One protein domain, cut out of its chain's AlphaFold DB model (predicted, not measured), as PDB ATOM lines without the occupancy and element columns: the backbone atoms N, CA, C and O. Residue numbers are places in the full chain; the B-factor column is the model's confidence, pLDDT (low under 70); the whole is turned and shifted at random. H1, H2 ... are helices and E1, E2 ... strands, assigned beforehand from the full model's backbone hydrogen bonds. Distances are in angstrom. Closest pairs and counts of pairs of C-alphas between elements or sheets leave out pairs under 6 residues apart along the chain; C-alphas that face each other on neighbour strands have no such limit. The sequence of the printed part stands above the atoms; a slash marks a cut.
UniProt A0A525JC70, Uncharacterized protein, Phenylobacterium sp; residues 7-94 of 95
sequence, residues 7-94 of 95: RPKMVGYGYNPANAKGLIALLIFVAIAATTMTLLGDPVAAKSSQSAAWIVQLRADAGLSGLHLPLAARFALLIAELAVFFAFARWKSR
ATOM      1  N   ARG A   7       0.865 329.797  -8.898       85.56
ATOM      2  CA  ARG A   7       1.411 331.043  -8.349       85.56
ATOM      3  C   ARG A   7       1.262 331.045  -6.825       85.56
ATOM      4  O   ARG A   7       0.222 330.603  -6.335       85.56
ATOM      5  N   PRO A   8       2.250 331.549  -6.068       84.44
ATOM      6  CA  PRO A   8       2.075 331.792  -4.638       84.44
ATOM      7  C   PRO A   8       0.888 332.737  -4.408       84.44
ATOM      8  O   PRO A   8       0.715 333.704  -5.155       84.44
ATOM      9  N   LYS A   9       0.056 332.468  -3.396       79.56
ATOM     10  CA  LYS A   9      -0.986 333.422  -2.996       79.56
ATOM     11  C   LYS A   9      -0.339 334.700  -2.454       79.56
ATOM     12  O   LYS A   9       0.614 334.631  -1.687       79.56
ATOM     13  N   MET A  10      -0.881 335.859  -2.840       71.62
ATOM     14  CA  MET A  10      -0.448 337.161  -2.307       71.62
ATOM     15  C   MET A  10      -0.951 337.405  -0.877       71.62
ATOM     16  O   MET A  10      -0.302 338.112  -0.115       71.62
ATOM     17  N   VAL A  11      -2.097 336.821  -0.513       67.50
ATOM     18  CA  VAL A  11      -2.716 336.955   0.812       67.50
ATOM     19  C   VAL A  11      -3.029 335.561   1.359       67.50
ATOM     20  O   VAL A  11      -3.697 334.763   0.696       67.50
ATOM     21  N   GLY A  12      -2.549 335.274   2.570       71.06
ATOM     22  CA  GLY A  12      -2.674 333.969   3.227       71.06
ATOM     23  C   GLY A  12      -1.648 332.930   2.755       71.06
ATOM     24  O   GLY A  12      -0.742 333.223   1.980       71.06
ATOM     25  N   TYR A  13      -1.792 331.694   3.236       71.75
ATOM     26  CA  TYR A  13      -0.899 330.585   2.894       71.75
ATOM     27  C   TYR A  13      -1.425 329.782   1.692       71.75
ATOM     28  O   TYR A  13      -2.622 329.498   1.593       71.75
ATOM     29  N   GLY A  14      -0.526 329.387   0.781       79.56
ATOM     30  CA  GLY A  14      -0.791 328.402  -0.274       79.56
ATOM     31  C   GLY A  14      -0.515 328.868  -1.707       79.56
ATOM     32  O   GLY A  14       0.185 329.852  -1.948       79.56
ATOM     33  N   TYR A  15      -1.074 328.124  -2.666       81.62
ATOM     34  CA  TYR A  15      -0.857 328.297  -4.104       81.62
ATOM     35  C   TYR A  15      -2.191 328.429  -4.847       81.62
ATOM     36  O   TYR A  15      -3.152 327.737  -4.516       81.62
ATOM     37  N   ASN A  16      -2.242 329.292  -5.863       84.50
ATOM     38  CA  ASN A  16      -3.358 329.399  -6.804       84.50
ATOM     39  C   ASN A  16      -2.956 328.826  -8.171       84.50
ATOM     40  O   ASN A  16      -1.818 329.038  -8.599       84.50
ATOM     41  N   PRO A  17      -3.858 328.128  -8.884       85.69
ATOM     42  CA  PRO A  17      -3.585 327.672 -10.241       85.69
ATOM     43  C   PRO A  17      -3.351 328.880 -11.154       85.69
ATOM     44  O   PRO A  17      -4.139 329.821 -11.185       85.69
ATOM     45  N   ALA A  18      -2.233 328.868 -11.874       85.56
ATOM     46  CA  ALA A  18      -1.832 329.942 -12.779       85.56
ATOM     47  C   ALA A  18      -2.355 329.729 -14.205       85.56
ATOM     48  O   ALA A  18      -2.463 330.678 -14.977       85.56
ATOM     49  N   ASN A  19      -2.628 328.472 -14.557       87.31
ATOM     50  CA  ASN A  19      -3.075 328.035 -15.872       87.31
ATOM     51  C   ASN A  19      -3.993 326.803 -15.753       87.31
ATOM     52  O   ASN A  19      -4.172 326.238 -14.670       87.31
ATOM     53  N   ALA A  20      -4.538 326.352 -16.889       85.75
ATOM     54  CA  ALA A  20      -5.399 325.169 -16.952       85.75
ATOM     55  C   ALA A  20      -4.719 323.896 -16.410       85.75
ATOM     56  O   ALA A  20      -5.389 323.051 -15.827       85.75
ATOM     57  N   LYS A  21      -3.388 323.771 -16.525       86.38
ATOM     58  CA  LYS A  21      -2.635 322.617 -16.002       86.38
ATOM     59  C   LYS A  21      -2.656 322.583 -14.472       86.38
ATOM     60  O   LYS A  21      -2.896 321.529 -13.892       86.38
ATOM     61  N   GLY A  22      -2.462 323.733 -13.823       85.81
ATOM     62  CA  GLY A  22      -2.595 323.869 -12.371       85.81
ATOM     63  C   GLY A  22      -4.021 323.607 -11.885       85.81
ATOM     64  O   GLY A  22      -4.207 322.963 -10.855       85.81
ATOM     65  N   LEU A  23      -5.031 324.048 -12.648       87.62
ATOM     66  CA  LEU A  23      -6.436 323.781 -12.328       87.62
ATOM     67  C   LEU A  23      -6.761 322.284 -12.424       87.62
ATOM     68  O   LEU A  23      -7.337 321.729 -11.495       87.62
ATOM     69  N   ILE A  24      -6.345 321.618 -13.505       89.56
ATOM     70  CA  ILE A  24      -6.530 320.170 -13.679       89.56
ATOM     71  C   ILE A  24      -5.820 319.402 -12.558       89.56
ATOM     72  O   ILE A  24      -6.414 318.510 -11.964       89.56
ATOM     73  N   ALA A  25      -4.585 319.774 -12.211       88.25
ATOM     74  CA  ALA A  25      -3.856 319.140 -11.114       88.25
ATOM     75  C   ALA A  25      -4.558 319.317  -9.754       88.25
ATOM     76  O   ALA A  25      -4.585 318.381  -8.957       88.25
ATOM     77  N   LEU A  26      -5.164 320.482  -9.498       87.62
ATOM     78  CA  LEU A  26      -5.977 320.712  -8.303       87.62
ATOM     79  C   LEU A  26      -7.238 319.836  -8.297       87.62
ATOM     80  O   LEU A  26      -7.552 319.236  -7.274       87.62
ATOM     81  N   LEU A  27      -7.941 319.730  -9.428       88.19
ATOM     82  CA  LEU A  27      -9.126 318.874  -9.550       88.19
ATOM     83  C   LEU A  27      -8.783 317.396  -9.335       88.19
ATOM     84  O   LEU A  27      -9.504 316.706  -8.620       88.19
ATOM     85  N   ILE A  28      -7.662 316.927  -9.890       90.00
ATOM     86  CA  ILE A  28      -7.158 315.564  -9.666       90.00
ATOM     87  C   ILE A  28      -6.841 315.350  -8.185       90.00
ATOM     88  O   ILE A  28      -7.232 314.331  -7.626       90.00
ATOM     89  N   PHE A  29      -6.183 316.308  -7.527       87.94
ATOM     90  CA  PHE A  29      -5.906 316.220  -6.095       87.94
ATOM     91  C   PHE A  29      -7.191 316.118  -5.261       87.94
ATOM     92  O   PHE A  29      -7.288 315.252  -4.397       87.94
ATOM     93  N   VAL A  30      -8.193 316.953  -5.546       87.12
ATOM     94  CA  VAL A  30      -9.496 316.901  -4.862       87.12
ATOM     95  C   VAL A  30     -10.187 315.558  -5.100       87.12
ATOM     96  O   VAL A  30     -10.734 314.990  -4.159       87.12
ATOM     97  N   ALA A  31     -10.134 315.030  -6.325       85.69
ATOM     98  CA  ALA A  31     -10.680 313.715  -6.642       85.69
ATOM     99  C   ALA A  31      -9.968 312.603  -5.858       85.69
ATOM    100  O   ALA A  31     -10.643 311.782  -5.248       85.69
ATOM    101  N   ILE A  32      -8.631 312.614  -5.796       85.69
ATOM    102  CA  ILE A  32      -7.850 311.650  -5.007       85.69
ATOM    103  C   ILE A  32      -8.223 311.750  -3.527       85.69
ATOM    104  O   ILE A  32      -8.599 310.741  -2.947       85.69
ATOM    105  N   ALA A  33      -8.221 312.949  -2.940       83.94
ATOM    106  CA  ALA A  33      -8.553 313.143  -1.529       83.94
ATOM    107  C   ALA A  33      -9.986 312.687  -1.196       83.94
ATOM    108  O   ALA A  33     -10.227 312.048  -0.167       83.94
ATOM    109  N   ALA A  34     -10.943 312.969  -2.087       80.25
ATOM    110  CA  ALA A  34     -12.312 312.482  -1.962       80.25
ATOM    111  C   ALA A  34     -12.357 310.949  -2.042       80.25
ATOM    112  O   ALA A  34     -12.969 310.316  -1.185       80.25
ATOM    113  N   THR A  35     -11.669 310.339  -3.005       78.44
ATOM    114  CA  THR A  35     -11.585 308.884  -3.157       78.44
ATOM    115  C   THR A  35     -10.918 308.226  -1.949       78.44
ATOM    116  O   THR A  35     -11.451 307.241  -1.448       78.44
ATOM    117  N   THR A  36      -9.838 308.792  -1.409       78.88
ATOM    118  CA  THR A  36      -9.171 308.327  -0.185       78.88
ATOM    119  C   THR A  36     -10.138 308.340   0.998       78.88
ATOM    120  O   THR A  36     -10.267 307.339   1.701       78.88
ATOM    121  N   MET A  37     -10.895 309.425   1.190       73.00
ATOM    122  CA  MET A  37     -11.893 309.511   2.263       73.00
ATOM    123  C   MET A  37     -13.079 308.562   2.058       73.00
ATOM    124  O   MET A  37     -13.552 307.954   3.018       73.00
ATOM    125  N   THR A  38     -13.540 308.405   0.818       72.19
ATOM    126  CA  THR A  38     -14.725 307.601   0.488       72.19
ATOM    127  C   THR A  38     -14.420 306.105   0.528       72.19
ATOM    128  O   THR A  38     -15.166 305.342   1.135       72.19
ATOM    129  N   LEU A  39     -13.306 305.675  -0.072       68.00
ATOM    130  CA  LEU A  39     -12.913 304.267  -0.133       68.00
ATOM    131  C   LEU A  39     -12.322 303.769   1.178       68.00
ATOM    132  O   LEU A  39     -12.521 302.610   1.509       68.00
ATOM    133  N   LEU A  40     -11.601 304.595   1.936       67.94
ATOM    134  CA  LEU A  40     -11.018 304.146   3.206       67.94
ATOM    135  C   LEU A  40     -11.950 304.398   4.393       67.94
ATOM    136  O   LEU A  40     -11.673 303.878   5.475       67.94
ATOM    137  N   GLY A  41     -13.039 305.155   4.185       65.88
ATOM    138  CA  GLY A  41     -14.125 305.443   5.125       65.88
ATOM    139  C   GLY A  41     -14.762 304.188   5.727       65.88
ATOM    140  O   GLY A  41     -14.666 303.108   5.159       65.88
ATOM    141  N   ASP A  42     -15.389 304.285   6.901       60.47
ATOM    142  CA  ASP A  42     -15.979 303.105   7.548       60.47
ATOM    143  C   ASP A  42     -17.385 302.863   6.979       60.47
ATOM    144  O   ASP A  42     -18.245 303.732   7.156       60.47
ATOM    145  N   PRO A  43     -17.653 301.735   6.294       55.75
ATOM    146  CA  PRO A  43     -18.965 301.473   5.711       55.75
ATOM    147  C   PRO A  43     -20.044 301.329   6.789       55.75
ATOM    148  O   PRO A  43     -21.206 301.591   6.508       55.75
ATOM    149  N   VAL A  44     -19.670 300.993   8.030       53.81
ATOM    150  CA  VAL A  44     -20.607 300.855   9.158       53.81
ATOM    151  C   VAL A  44     -21.169 302.212   9.603       53.81
ATOM    152  O   VAL A  44     -22.306 302.295  10.061       53.81
ATOM    153  N   ALA A  45     -20.406 303.298   9.432       53.12
ATOM    154  CA  ALA A  45     -20.870 304.654   9.735       53.12
ATOM    155  C   ALA A  45     -21.789 305.222   8.637       53.12
ATOM    156  O   ALA A  45     -22.571 306.143   8.889       53.12
ATOM    157  N   ALA A  46     -21.719 304.677   7.420       53.94
ATOM    158  CA  ALA A  46     -22.614 305.044   6.338       53.94
ATOM    159  C   ALA A  46     -23.954 304.316   6.534       53.94
ATOM    160  O   ALA A  46     -24.065 303.117   6.287       53.94
ATOM    161  N   LYS A  47     -24.988 305.042   6.987       53.62
ATOM    162  CA  LYS A  47     -26.377 304.540   6.997       53.62
ATOM    163  C   LYS A  47     -26.673 303.853   5.663       53.62
ATOM    164  O   LYS A  47     -26.328 304.419   4.629       53.62
ATOM    165  N   SER A  48     -27.305 302.678   5.719       56.00
ATOM    166  CA  SER A  48     -27.592 301.744   4.617       56.00
ATOM    167  C   SER A  48     -28.241 302.399   3.390       56.00
ATOM    168  O   SER A  48     -29.443 302.277   3.147       56.00
ATOM    169  N   SER A  49     -27.445 303.118   2.612       63.22
ATOM    170  CA  SER A  49     -27.828 303.739   1.359       63.22
ATOM    171  C   SER A  49     -27.186 302.962   0.219       63.22
ATOM    172  O   SER A  49     -26.131 302.343   0.369       63.22
ATOM    173  N   GLN A  50     -27.817 303.001  -0.948       65.25
ATOM    174  CA  GLN A  50     -27.324 302.366  -2.173       65.25
ATOM    175  C   GLN A  50     -25.878 302.792  -2.507       65.25
ATOM    176  O   GLN A  50     -25.095 302.014  -3.048       65.25
ATOM    177  N   SER A  51     -25.494 304.004  -2.095       60.94
ATOM    178  CA  SER A  51     -24.142 304.554  -2.208       60.94
ATOM    179  C   SER A  51     -23.119 303.796  -1.355       60.94
ATOM    180  O   SER A  51     -22.011 303.542  -1.818       60.94
ATOM    181  N   ALA A  52     -23.482 303.395  -0.132       65.56
ATOM    182  CA  ALA A  52     -22.602 302.625   0.748       65.56
ATOM    183  C   ALA A  52     -22.330 301.221   0.183       65.56
ATOM    184  O   ALA A  52     -21.192 300.761   0.209       65.56
ATOM    185  N   ALA A  53     -23.347 300.576  -0.400       70.38
ATOM    186  CA  ALA A  53     -23.197 299.275  -1.055       70.38
ATOM    187  C   ALA A  53     -22.244 299.342  -2.261       70.38
ATOM    188  O   ALA A  53     -21.374 298.487  -2.413       70.38
ATOM    189  N   TRP A  54     -22.348 300.397  -3.075       72.62
ATOM    190  CA  TRP A  54     -21.444 300.613  -4.208       72.62
ATOM    191  C   TRP A  54     -19.988 300.850  -3.772       72.62
ATOM    192  O   TRP A  54     -19.062 300.312  -4.375       72.62
ATOM    193  N   ILE A  55     -19.772 301.592  -2.679       70.50
ATOM    194  CA  ILE A  55     -18.434 301.811  -2.102       70.50
ATOM    195  C   ILE A  55     -17.841 300.503  -1.563       70.50
ATOM    196  O   ILE A  55     -16.655 300.241  -1.756       70.50
ATOM    197  N   VAL A  56     -18.648 299.662  -0.909       73.56
ATOM    198  CA  VAL A  56     -18.210 298.340  -0.434       73.56
ATOM    199  C   VAL A  56     -17.794 297.446  -1.606       73.56
ATOM    200  O   VAL A  56     -16.749 296.805  -1.522       73.56
ATOM    201  N   GLN A  57     -18.544 297.463  -2.713       76.44
ATOM    202  CA  GLN A  57     -18.198 296.735  -3.939       76.44
ATOM    203  C   GLN A  57     -16.853 297.207  -4.518       76.44
ATOM    204  O   GLN A  57     -15.959 296.398  -4.734       76.44
ATOM    205  N   LEU A  58     -16.664 298.522  -4.668       76.44
ATOM    206  CA  LEU A  58     -15.411 299.109  -5.157       76.44
ATOM    207  C   LEU A  58     -14.200 298.740  -4.294       76.44
ATOM    208  O   LEU A  58     -13.112 298.494  -4.813       76.44
ATOM    209  N   ARG A  59     -14.370 298.701  -2.969       74.00
ATOM    210  CA  ARG A  59     -13.308 298.250  -2.059       74.00
ATOM    211  C   ARG A  59     -12.997 296.775  -2.241       74.00
ATOM    212  O   ARG A  59     -11.826 296.410  -2.157       74.00
ATOM    213  N   ALA A  60     -14.018 295.952  -2.469       74.62
ATOM    214  CA  ALA A  60     -13.838 294.536  -2.742       74.62
ATOM    215  C   ALA A  60     -13.068 294.308  -4.048       74.62
ATOM    216  O   ALA A  60     -12.088 293.565  -4.043       74.62
ATOM    217  N   ASP A  61     -13.424 295.026  -5.112       79.06
ATOM    218  CA  ASP A  61     -12.745 294.954  -6.412       79.06
ATOM    219  C   ASP A  61     -11.288 295.443  -6.335       79.06
ATOM    220  O   ASP A  61     -10.405 294.912  -7.007       79.06
ATOM    221  N   ALA A  62     -11.008 296.423  -5.471       70.81
ATOM    222  CA  ALA A  62      -9.659 296.922  -5.213       70.81
ATOM    223  C   ALA A  62      -8.834 296.043  -4.247       70.81
ATOM    224  O   ALA A  62      -7.691 296.385  -3.943       70.81
ATOM    225  N   GLY A  63      -9.391 294.945  -3.716       72.31
ATOM    226  CA  GLY A  63      -8.724 294.088  -2.727       72.31
ATOM    227  C   GLY A  63      -8.538 294.741  -1.348       72.31
ATOM    228  O   GLY A  63      -7.729 294.288  -0.542       72.31
ATOM    229  N   LEU A  64      -9.282 295.810  -1.061       69.25
ATOM    230  CA  LEU A  64      -9.187 296.621   0.160       69.25
ATOM    231  C   LEU A  64     -10.206 296.211   1.237       69.25
ATOM    232  O   LEU A  64     -10.367 296.917   2.235       69.25
ATOM    233  N   SER A  65     -10.894 295.081   1.054       64.50
ATOM    234  CA  SER A  65     -11.998 294.605   1.902       64.50
ATOM    235  C   SER A  65     -11.616 294.416   3.372       64.50
ATOM    236  O   SER A  65     -12.455 294.593   4.244       64.50
ATOM    237  N   GLY A  66     -10.357 294.060   3.654       61.56
ATOM    238  CA  GLY A  66      -9.855 293.853   5.019       61.56
ATOM    239  C   GLY A  66      -9.215 295.090   5.654       61.56
ATOM    240  O   GLY A  66      -8.799 295.044   6.811       61.56
ATOM    241  N   LEU A  67      -9.092 296.193   4.913       65.06
ATOM    242  CA  LEU A  67      -8.279 297.331   5.327       65.06
ATOM    243  C   LEU A  67      -9.137 298.358   6.075       65.06
ATOM    244  O   LEU A  67      -9.695 299.290   5.492       65.06
ATOM    245  N   HIS A  68      -9.244 298.177   7.390       62.72
ATOM    246  CA  HIS A  68      -9.893 299.126   8.294       62.72
ATOM    247  C   HIS A  68      -8.867 300.124   8.825       62.72
ATOM    248  O   HIS A  68      -8.157 299.865   9.794       62.72
ATOM    249  N   LEU A  69      -8.786 301.292   8.188       67.31
ATOM    250  CA  LEU A  69      -7.986 302.388   8.725       67.31
ATOM    251  C   LEU A  69      -8.771 303.109   9.824       67.31
ATOM    252  O   LEU A  69      -9.887 303.569   9.549       67.31
ATOM    253  N   PRO A  70      -8.207 303.262  11.038       72.69
ATOM    254  CA  PRO A  70      -8.806 304.112  12.053       72.69
ATOM    255  C   PRO A  70      -8.887 305.550  11.532       72.69
ATOM    256  O   PRO A  70      -8.062 305.982  10.724       72.69
ATOM    257  N   LEU A  71      -9.866 306.316  12.019       73.25
ATOM    258  CA  LEU A  71     -10.112 307.690  11.568       73.25
ATOM    259  C   LEU A  71      -8.840 308.560  11.611       73.25
ATOM    260  O   LEU A  71      -8.575 309.314  10.678       73.25
ATOM    261  N   ALA A  72      -8.006 308.384  12.642       76.06
ATOM    262  CA  ALA A  72      -6.721 309.070  12.776       76.06
ATOM    263  C   ALA A  72      -5.749 308.772  11.618       76.06
ATOM    264  O   ALA A  72      -5.094 309.683  11.119       76.06
ATOM    265  N   ALA A  73      -5.689 307.525  11.140       78.50
ATOM    266  CA  ALA A  73      -4.835 307.155  10.014       78.50
ATOM    267  C   ALA A  73      -5.338 307.756   8.690       78.50
ATOM    268  O   ALA A  73      -4.533 308.127   7.842       78.50
ATOM    269  N   ARG A  74      -6.656 307.940   8.535       75.06
ATOM    270  CA  ARG A  74      -7.239 308.650   7.380       75.06
ATOM    271  C   ARG A  74      -6.875 310.131   7.389       75.06
ATOM    272  O   ARG A  74      -6.503 310.674   6.354       75.06
ATOM    273  N   PHE A  75      -6.940 310.775   8.556       80.44
ATOM    274  CA  PHE A  75      -6.477 312.155   8.703       80.44
ATOM    275  C   PHE A  75      -4.979 312.280   8.433       80.44
ATOM    276  O   PHE A  75      -4.572 313.197   7.728       80.44
ATOM    277  N   ALA A  76      -4.164 311.342   8.925       84.25
ATOM    278  CA  ALA A  76      -2.735 311.316   8.637       84.25
ATOM    279  C   ALA A  76      -2.452 311.174   7.130       84.25
ATOM    280  O   ALA A  76      -1.617 311.904   6.600       84.25
ATOM    281  N   LEU A  77      -3.189 310.303   6.428       84.88
ATOM    282  CA  LEU A  77      -3.101 310.162   4.972       84.88
ATOM    283  C   LEU A  77      -3.495 311.450   4.249       84.88
ATOM    284  O   LEU A  77      -2.759 311.894   3.379       84.88
ATOM    285  N   LEU A  78      -4.587 312.106   4.648       84.94
ATOM    286  CA  LEU A  78      -5.013 313.358   4.019       84.94
ATOM    287  C   LEU A  78      -4.022 314.506   4.270       84.94
ATOM    288  O   LEU A  78      -3.772 315.322   3.383       84.94
ATOM    289  N   ILE A  79      -3.405 314.558   5.454       87.75
ATOM    290  CA  ILE A  79      -2.313 315.499   5.744       87.75
ATOM    291  C   ILE A  79      -1.095 315.192   4.863       87.75
ATOM    292  O   ILE A  79      -0.492 316.119   4.321       87.75
ATOM    293  N   ALA A  80      -0.742 313.916   4.689       88.12
ATOM    294  CA  ALA A  80       0.351 313.508   3.814       88.12
ATOM    295  C   ALA A  80       0.064 313.864   2.346       88.12
ATOM    296  O   ALA A  80       0.922 314.440   1.681       88.12
ATOM    297  N   GLU A  81      -1.152 313.613   1.857       87.62
ATOM    298  CA  GLU A  81      -1.610 314.007   0.522       87.62
ATOM    299  C   GLU A  81      -1.520 315.525   0.326       87.62
ATOM    300  O   GLU A  81      -0.967 315.983  -0.677       87.62
ATOM    301  N   LEU A  82      -1.986 316.318   1.300       87.38
ATOM    302  CA  LEU A  82      -1.844 317.775   1.283       87.38
ATOM    303  C   LEU A  82      -0.374 318.192   1.226       87.38
ATOM    304  O   LEU A  82      -0.012 319.031   0.403       87.38
ATOM    305  N   ALA A  83       0.487 317.614   2.065       89.12
ATOM    306  CA  ALA A  83       1.912 317.933   2.091       89.12
ATOM    307  C   ALA A  83       2.596 317.610   0.753       89.12
ATOM    308  O   ALA A  83       3.361 318.430   0.237       89.12
ATOM    309  N   VAL A  84       2.273 316.459   0.154       90.75
ATOM    310  CA  VAL A  84       2.758 316.055  -1.173       90.75
ATOM    311  C   VAL A  84       2.258 317.021  -2.245       90.75
ATOM    312  O   VAL A  84       3.052 317.476  -3.071       90.75
ATOM    313  N   PHE A  85       0.980 317.406  -2.211       88.50
ATOM    314  CA  PHE A  85       0.430 318.383  -3.147       88.50
ATOM    315  C   PHE A  85       1.096 319.755  -3.001       88.50
ATOM    316  O   PHE A  85       1.468 320.363  -4.002       88.50
ATOM    317  N   PHE A  86       1.324 320.233  -1.776       87.75
ATOM    318  CA  PHE A  86       2.043 321.484  -1.533       87.75
ATOM    319  C   PHE A  86       3.490 321.423  -2.027       87.75
ATOM    320  O   PHE A  86       3.965 322.383  -2.637       87.75
ATOM    321  N   ALA A  87       4.188 320.305  -1.813       88.88
ATOM    322  CA  ALA A  87       5.535 320.099  -2.337       88.88
ATOM    323  C   ALA A  87       5.549 320.099  -3.876       88.88
ATOM    324  O   ALA A  87       6.386 320.769  -4.488       88.88
ATOM    325  N   PHE A  88       4.584 319.420  -4.502       88.25
ATOM    326  CA  PHE A  88       4.400 319.397  -5.951       88.25
ATOM    327  C   PHE A  88       4.093 320.791  -6.516       88.25
ATOM    328  O   PHE A  88       4.762 321.239  -7.449       88.25
ATOM    329  N   ALA A  89       3.133 321.505  -5.925       86.38
ATOM    330  CA  ALA A  89       2.766 322.860  -6.317       86.38
ATOM    331  C   ALA A  89       3.965 323.807  -6.186       86.38
ATOM    332  O   ALA A  89       4.282 324.525  -7.131       86.38
ATOM    333  N   ARG A  90       4.715 323.726  -5.077       85.81
ATOM    334  CA  ARG A  90       5.953 324.490  -4.870       85.81
ATOM    335  C   ARG A  90       6.992 324.214  -5.949       85.81
ATOM    336  O   ARG A  90       7.657 325.147  -6.389       85.81
ATOM    337  N   TRP A  91       7.173 322.957  -6.350       86.94
ATOM    338  CA  TRP A  91       8.112 322.593  -7.412       86.94
ATOM    339  C   TRP A  91       7.668 323.145  -8.772       86.94
ATOM    340  O   TRP A  91       8.478 323.737  -9.480       86.94
ATOM    341  N   LYS A  92       6.375 323.042  -9.100       85.69
ATOM    342  CA  LYS A  92       5.783 323.553 -10.350       85.69
ATOM    343  C   LYS A  92       5.513 325.064 -10.377       85.69
ATOM    344  O   LYS A  92       5.046 325.580 -11.394       85.69
ATOM    345  N   SER A  93       5.804 325.764  -9.283       83.00
ATOM    346  CA  SER A  93       5.825 327.229  -9.193       83.00
ATOM    347  C   SER A  93       7.206 327.840  -9.431       83.00
ATOM    348  O   SER A  93       7.303 329.064  -9.494       83.00
ATOM    349  N   ARG A  94       8.276 327.035  -9.503       77.19
ATOM    350  CA  ARG A  94       9.627 327.554  -9.762       77.19
ATOM    351  C   ARG A  94       9.752 327.950 -11.247       77.19
ATOM    352  O   ARG A  94       9.202 327.223 -12.076       77.19
TER     353      ARG A  94
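This is residues 7 to 94 of the 95 residues of an uncharacterized protein of Phenylobacterium sp (UniProt A0A525JC70). Two long helices, H1 and H3, run side by side in opposite ways, and a shorter helix, H2, is set across the end of H1 where H1 finishes. At the far end of the pair, near the start of H1 and the finish of H3, residues 7 to 17 fold back on themselves in a small loop with the short strand E1. The printed part has 88 residues, with one named strand and three named helices in the order E1, H1, H2, H3, and the class is mostly helix. The whole is loose, with a radius of gyration of the C-alphas of 16.1 A, and elongated, spanning 45 by 26 by 23 A.

E1 is residues 15 to 17, beginning at C-alpha 15 (-0.857, 328.297, -4.104); it pairs with no named strand, but residues 7 to 8 pair antiparallel with its residues 15 to 16. H1 is residues 20 to 40, 29.7 A long, beginning at C-alpha 20 (-5.399, 325.169, -16.952). H2 is residues 50 to 61, 16.9 A long. H3 is residues 71 to 92, 31.4 A long, ending at C-alpha 92 (5.783, 323.553, -10.350).

H1 and H3 touch, their closest C-alphas being those of Ala 33 and Leu 78, 6.6 A apart. They run opposite ways at a shallow tilt of 13 degrees. H1 touches H2 with residues 38 to 39 alone, and H2 touches H1 with residues 55 to 59 alone; the closest C-alphas, of Leu 39 and Arg 59, are 6.3 A apart. Their lines are about perpendicular, at 87 degrees. H2 and H3 are apart, as are E1 and H2. The closest C-alphas of E1 and H3, those of Tyr 15 and Ala 89, are 6.9 A apart. In H1, H2 and H3, every O i to N i+4 pair is within hydrogen-bond range.

The two C-alphas farthest apart, of Ser 48 and Arg 94, are 47.5 A apart. The printed part has no cut; the link from E1 to H1 is tight, and those from H1 to H2 and from H2 to H3 are short. The mean pLDDT of the printed part is 77.1, and residue 11, residues 39 to 52 and residues 64 to 69 are under 70.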